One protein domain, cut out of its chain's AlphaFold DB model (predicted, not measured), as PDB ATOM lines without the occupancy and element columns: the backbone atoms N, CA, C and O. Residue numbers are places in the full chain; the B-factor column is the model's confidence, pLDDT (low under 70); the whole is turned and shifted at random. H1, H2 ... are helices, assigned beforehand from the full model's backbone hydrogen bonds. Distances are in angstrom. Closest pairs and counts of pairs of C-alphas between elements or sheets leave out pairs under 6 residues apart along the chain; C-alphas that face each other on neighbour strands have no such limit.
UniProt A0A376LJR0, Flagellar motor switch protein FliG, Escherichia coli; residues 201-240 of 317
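This is residues 201 to 240 of the 317 residues of the protein "Flagellar motor switch protein FliG" of Escherichia coli (UniProt A0A376LJR0). Three helices make an open triangle: H3, the longest, forms one side along the longest axis, H2 folds back from its first residues as the second arm of a V, and H1 stands across the wide end of that V. H1 packs on H3 but only nearly meets H2, and the loop round residues 210 to 215 sticks out at that corner. The printed part has 40 residues with three named helices, in the order H1, H2, H3, and no named strand; its class is all helix. It is compact, with a radius of gyration of the C-alphas of 9.3 A, and spans 23 by 20 by 13 A.

H3, the longest helix, takes in residues 227 to 240 and is 21.0 A from first to last C-alpha. It begins with C-alpha 227 at (3.795, -0.260, -25.453) and ends with C-alpha 240 at (24.581, 2.505, -24.173). H1 takes in residues 201 to 210, 14.2 A long, beginning with C-alpha 201 at (14.776, -1.089, -32.344). H2 takes in residues 215 to 223 and is 12.4 A long.

H3 touches both other helices. With H1 it has 14 pairs of C-alphas within 8 A, and the closest C-alphas, those of Ala 205 and Met 237, are 5.3 A apart. H1 and H3 stand at a steep tilt of 62 degrees and run the same way. H2 touches H3 at residues 229 to 230 of H3 alone, the closest C-alphas being those of Arg 223 and Leu 230, 6.0 A apart. H2 and H3 form a helical hairpin, running opposite ways at a steep tilt of 36 degrees, only just beyond shallow. H1 and H2 are close but not clearly touching, with 1 pair of C-alphas within 8 A, those of Val 208 and Gln 215 at 6.6 A; they run opposite ways at a shallow tilt of 27 degrees. In H1 and H2 every O i to N i+4 pair is within hydrogen-bond range, and in H3 9 of 10 are.

The two C-alphas farthest apart are those of Glu 224 and Phe 240, 24.7 A. The C-alphas of Ile 201 and Phe 240, the first and last printed residues, are 13.3 A apart. The printed part has no cut. The link from H1 to H2, 4 residues, and the link from H2 to H3, 3 residues, are both tight. Residues 210 to 215, of which 210 belongs to H1 and 215 to H2, stand free. The mean pLDDT of the printed part is 79.3, and the model's confidence is low, under 70, at residues 238 to 240, which belong to H3.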
ATOM      1  N   ILE A 201      14.778  -1.527 -33.739       76.38
ATOM      2  CA  ILE A 201      14.776  -1.089 -32.344       76.38
ATOM      3  C   ILE A 201      16.129  -0.501 -31.920       76.38
ATOM      4  O   ILE A 201      16.154   0.611 -31.412       76.38
ATOM      5  N   LYS A 202      17.267  -1.146 -32.221       73.00
ATOM      6  CA  LYS A 202      18.600  -0.565 -31.945       73.00
ATOM      7  C   LYS A 202      18.840   0.730 -32.716       73.00
ATOM      8  O   LYS A 202      19.299   1.715 -32.151       73.00
ATOM      9  N   GLN A 203      18.505   0.742 -34.006       76.50
ATOM     10  CA  GLN A 203      18.678   1.932 -34.837       76.50
ATOM     11  C   GLN A 203      17.779   3.080 -34.356       76.50
ATOM     12  O   GLN A 203      18.206   4.232 -34.338       76.50
ATOM     13  N   ALA A 204      16.543   2.777 -33.953       79.69
ATOM     14  CA  ALA A 204      15.636   3.749 -33.363       79.69
ATOM     15  C   ALA A 204      16.163   4.261 -32.013       79.69
ATOM     16  O   ALA A 204      16.133   5.469 -31.794       79.69
ATOM     17  N   ALA A 205      16.716   3.392 -31.159       81.00
ATOM     18  CA  ALA A 205      17.326   3.782 -29.888       81.00
ATOM     19  C   ALA A 205      18.509   4.739 -30.112       81.00
ATOM     20  O   ALA A 205      18.578   5.792 -29.482       81.00
ATOM     21  N   ASP A 206      19.378   4.451 -31.085       79.00
ATOM     22  CA  ASP A 206      20.485   5.332 -31.479       79.00
ATOM     23  C   ASP A 206      20.009   6.697 -32.003       79.00
ATOM     24  O   ASP A 206      20.618   7.731 -31.708       79.00
ATOM     25  N   ILE A 207      18.922   6.718 -32.784       82.69
ATOM     26  CA  ILE A 207      18.319   7.957 -33.293       82.69
ATOM     27  C   ILE A 207      17.746   8.776 -32.134       82.69
ATOM     28  O   ILE A 207      18.034   9.970 -32.054       82.69
ATOM     29  N   VAL A 208      16.986   8.156 -31.225       83.12
ATOM     30  CA  VAL A 208      16.402   8.833 -30.055       83.12
ATOM     31  C   VAL A 208      17.506   9.359 -29.138       83.12
ATOM     32  O   VAL A 208      17.469  10.534 -28.783       83.12
ATOM     33  N   ASN A 209      18.540   8.563 -28.848       80.25
ATOM     34  CA  ASN A 209      19.688   8.962 -28.025       80.25
ATOM     35  C   ASN A 209      20.433  10.193 -28.573       80.25
ATOM     36  O   ASN A 209      20.954  10.996 -27.801       80.25
ATOM     37  N   ARG A 210      20.483  10.366 -29.901       80.25
ATOM     38  CA  ARG A 210      21.150  11.504 -30.568       80.25
ATOM     39  C   ARG A 210      20.201  12.646 -30.931       80.25
ATOM     40  O   ARG A 210      20.652  13.683 -31.425       80.25
ATOM     41  N   PHE A 211      18.901  12.472 -30.716       83.88
ATOM     42  CA  PHE A 211      17.900  13.479 -31.019       83.88
ATOM     43  C   PHE A 211      17.979  14.631 -30.010       83.88
ATOM     44  O   PHE A 211      17.795  14.437 -28.814       83.88
ATOM     45  N   GLN A 212      18.236  15.847 -30.498       74.56
ATOM     46  CA  GLN A 212      18.419  17.051 -29.668       74.56
ATOM     47  C   GLN A 212      17.098  17.748 -29.281       74.56
ATOM     48  O   GLN A 212      17.119  18.796 -28.638       74.56
ATOM     49  N   GLY A 213      15.950  17.215 -29.714       79.38
ATOM     50  CA  GLY A 213      14.628  17.722 -29.342       79.38
ATOM     51  C   GLY A 213      14.084  17.075 -28.066       79.38
ATOM     52  O   GLY A 213      14.796  16.394 -27.332       79.38
ATOM     53  N   ASN A 214      12.792  17.271 -27.796       83.06
ATOM     54  CA  ASN A 214      12.160  16.694 -26.612       83.06
ATOM     55  C   ASN A 214      11.906  15.187 -26.799       83.06
ATOM     56  O   ASN A 214      10.881  14.781 -27.345       83.06
ATOM     57  N   GLN A 215      12.851  14.370 -26.333       78.69
ATOM     58  CA  GLN A 215      12.782  12.907 -26.388       78.69
ATOM     59  C   GLN A 215      11.535  12.346 -25.685       78.69
ATOM     60  O   GLN A 215      10.954  11.384 -26.176       78.69
ATOM     61  N   GLN A 216      11.078  12.975 -24.593       78.25
ATOM     62  CA  GLN A 216       9.910  12.504 -23.832       78.25
ATOM     63  C   GLN A 216       8.635  12.517 -24.679       78.25
ATOM     64  O   GLN A 216       7.873  11.561 -24.653       78.25
ATOM     65  N   VAL A 217       8.460  13.532 -25.531       85.19
ATOM     66  CA  VAL A 217       7.297  13.621 -26.431       85.19
ATOM     67  C   VAL A 217       7.279  12.472 -27.445       85.19
ATOM     68  O   VAL A 217       6.214  11.959 -27.767       85.19
ATOM     69  N   ILE A 218       8.447  12.047 -27.937       81.69
ATOM     70  CA  ILE A 218       8.555  10.926 -28.885       81.69
ATOM     71  C   ILE A 218       8.253   9.601 -28.181       81.69
ATOM     72  O   ILE A 218       7.529   8.773 -28.731       81.69
ATOM     73  N   LEU A 219       8.773   9.412 -26.965       82.94
ATOM     74  CA  LEU A 219       8.536   8.206 -26.171       82.94
ATOM     75  C   LEU A 219       7.068   8.085 -25.740       82.94
ATOM     76  O   LEU A 219       6.508   6.996 -25.814       82.94
ATOM     77  N   ASP A 220       6.421   9.190 -25.364       83.88
ATOM     78  CA  ASP A 220       5.000   9.202 -25.002       83.88
ATOM     79  C   ASP A 220       4.102   8.929 -26.221       83.88
ATOM     80  O   ASP A 220       3.175   8.127 -26.135       83.88
ATOM     81  N   GLN A 221       4.419   9.500 -27.389       83.62
ATOM     82  CA  GLN A 221       3.709   9.185 -28.638       83.62
ATOM     83  C   GLN A 221       3.923   7.738 -29.100       83.62
ATOM     84  O   GLN A 221       3.046   7.163 -29.747       83.62
ATOM     85  N   MET A 222       5.084   7.147 -28.807       81.50
ATOM     86  CA  MET A 222       5.324   5.724 -29.044       81.50
ATOM     87  C   MET A 222       4.528   4.860 -28.065       81.50
ATOM     88  O   MET A 222       3.907   3.905 -28.518       81.50
ATOM     89  N   ARG A 223       4.448   5.245 -26.782       84.75
ATOM     90  CA  ARG A 223       3.624   4.561 -25.771       84.75
ATOM     91  C   ARG A 223       2.159   4.468 -26.190       84.75
ATOM     92  O   ARG A 223       1.544   3.425 -26.039       84.75
ATOM     93  N   GLU A 224       1.607   5.554 -26.729       84.38
ATOM     94  CA  GLU A 224       0.214   5.589 -27.195       84.38
ATOM     95  C   GLU A 224      -0.048   4.687 -28.410       84.38
ATOM     96  O   GLU A 224      -1.197   4.330 -28.673       84.38
ATOM     97  N   ARG A 225       0.993   4.336 -29.173       82.31
ATOM     98  CA  ARG A 225       0.875   3.488 -30.366       82.31
ATOM     99  C   ARG A 225       1.136   2.019 -30.079       82.31
ATOM    100  O   ARG A 225       0.400   1.186 -30.598       82.31
ATOM    101  N   ASP A 226       2.200   1.719 -29.341       81.88
ATOM    102  CA  ASP A 226       2.652   0.357 -29.066       81.88
ATOM    103  C   ASP A 226       3.579   0.347 -27.835       81.88
ATOM    104  O   ASP A 226       4.698   0.871 -27.867       81.88
ATOM    105  N   GLU A 227       3.085  -0.216 -26.734       84.06
ATOM    106  CA  GLU A 227       3.795  -0.260 -25.453       84.06
ATOM    107  C   GLU A 227       4.946  -1.284 -25.463       84.06
ATOM    108  O   GLU A 227       6.012  -1.008 -24.911       84.06
ATOM    109  N   ASP A 228       4.797  -2.393 -26.194       79.75
ATOM    110  CA  ASP A 228       5.803  -3.459 -26.285       79.75
ATOM    111  C   ASP A 228       7.040  -2.995 -27.074       79.75
ATOM    112  O   ASP A 228       8.184  -3.336 -26.756       79.75
ATOM    113  N   VAL A 229       6.829  -2.184 -28.118       79.69
ATOM    114  CA  VAL A 229       7.922  -1.579 -28.898       79.69
ATOM    115  C   VAL A 229       8.676  -0.536 -28.074       79.69
ATOM    116  O   VAL A 229       9.896  -0.417 -28.209       79.69
ATOM    117  N   LEU A 230       7.976   0.210 -27.214       84.19
ATOM    118  CA  LEU A 230       8.597   1.185 -26.322       84.19
ATOM    119  C   LEU A 230       9.500   0.508 -25.288       84.19
ATOM    120  O   LEU A 230      10.606   0.992 -25.060       84.19
ATOM    121  N   GLU A 231       9.052  -0.593 -24.683       82.81
ATOM    122  CA  GLU A 231       9.839  -1.345 -23.697       82.81
ATOM    123  C   GLU A 231      11.152  -1.849 -24.318       82.81
ATOM    124  O   GLU A 231      12.240  -1.548 -23.828       82.81
ATOM    125  N   GLN A 232      11.069  -2.475 -25.496       79.88
ATOM    126  CA  GLN A 232      12.246  -2.948 -26.234       79.88
ATOM    127  C   GLN A 232      13.184  -1.806 -26.665       79.88
ATOM    128  O   GLN A 232      14.404  -1.977 -26.713       79.88
ATOM    129  N   LEU A 233      12.637  -0.631 -26.996       81.69
ATOM    130  CA  LEU A 233      13.421   0.558 -27.332       81.69
ATOM    131  C   LEU A 233      14.162   1.108 -26.108       81.69
ATOM    132  O   LEU A 233      15.328   1.485 -26.222       81.69
ATOM    133  N   GLN A 234      13.500   1.153 -24.950       81.06
ATOM    134  CA  GLN A 234      14.092   1.625 -23.699       81.06
ATOM    135  C   GLN A 234      15.226   0.709 -23.234       81.06
ATOM    136  O   GLN A 234      16.288   1.219 -22.871       81.06
ATOM    137  N   ASP A 235      15.054  -0.609 -23.329       81.94
ATOM    138  CA  ASP A 235      16.102  -1.585 -23.006       81.94
ATOM    139  C   ASP A 235      17.379  -1.347 -23.828       81.94
ATOM    140  O   ASP A 235      18.491  -1.323 -23.294       81.94
ATOM    141  N   GLU A 236      17.225  -1.078 -25.126       80.94
ATOM    142  CA  GLU A 236      18.340  -0.784 -26.032       80.94
ATOM    143  C   GLU A 236      18.945   0.619 -25.809       80.94
ATOM    144  O   GLU A 236      20.125   0.837 -26.091       80.94
ATOM    145  N   MET A 237      18.187   1.577 -25.258       76.00
ATOM    146  CA  MET A 237      18.721   2.885 -24.848       76.00
ATOM    147  C   MET A 237      19.602   2.792 -23.591       76.00
ATOM    148  O   MET A 237      20.594   3.521 -23.495       76.00
ATOM    149  N   TYR A 238      19.272   1.910 -22.640       66.31
ATOM    150  CA  TYR A 238      20.030   1.733 -21.393       66.31
ATOM    151  C   TYR A 238      21.377   1.020 -21.592       66.31
ATOM    152  O   TYR A 238      22.338   1.341 -20.889       66.31
ATOM    153  N   ASP A 239      21.491   0.120 -22.573       59.03
ATOM    154  CA  ASP A 239      22.729  -0.635 -22.849       59.03
ATOM    155  C   ASP A 239      23.888   0.277 -23.331       59.03
ATOM    156  O   ASP A 239      25.068  -0.041 -23.175       59.03
ATOM    157  N   PHE A 240      23.578   1.484 -23.829       52.34
ATOM    158  CA  PHE A 240      24.581   2.505 -24.173       52.34
ATOM    159  C   PHE A 240      25.202   3.192 -22.941       52.34
ATOM    160  O   PHE A 240      26.271   3.797 -23.037       52.34
TER     161      PHE A 240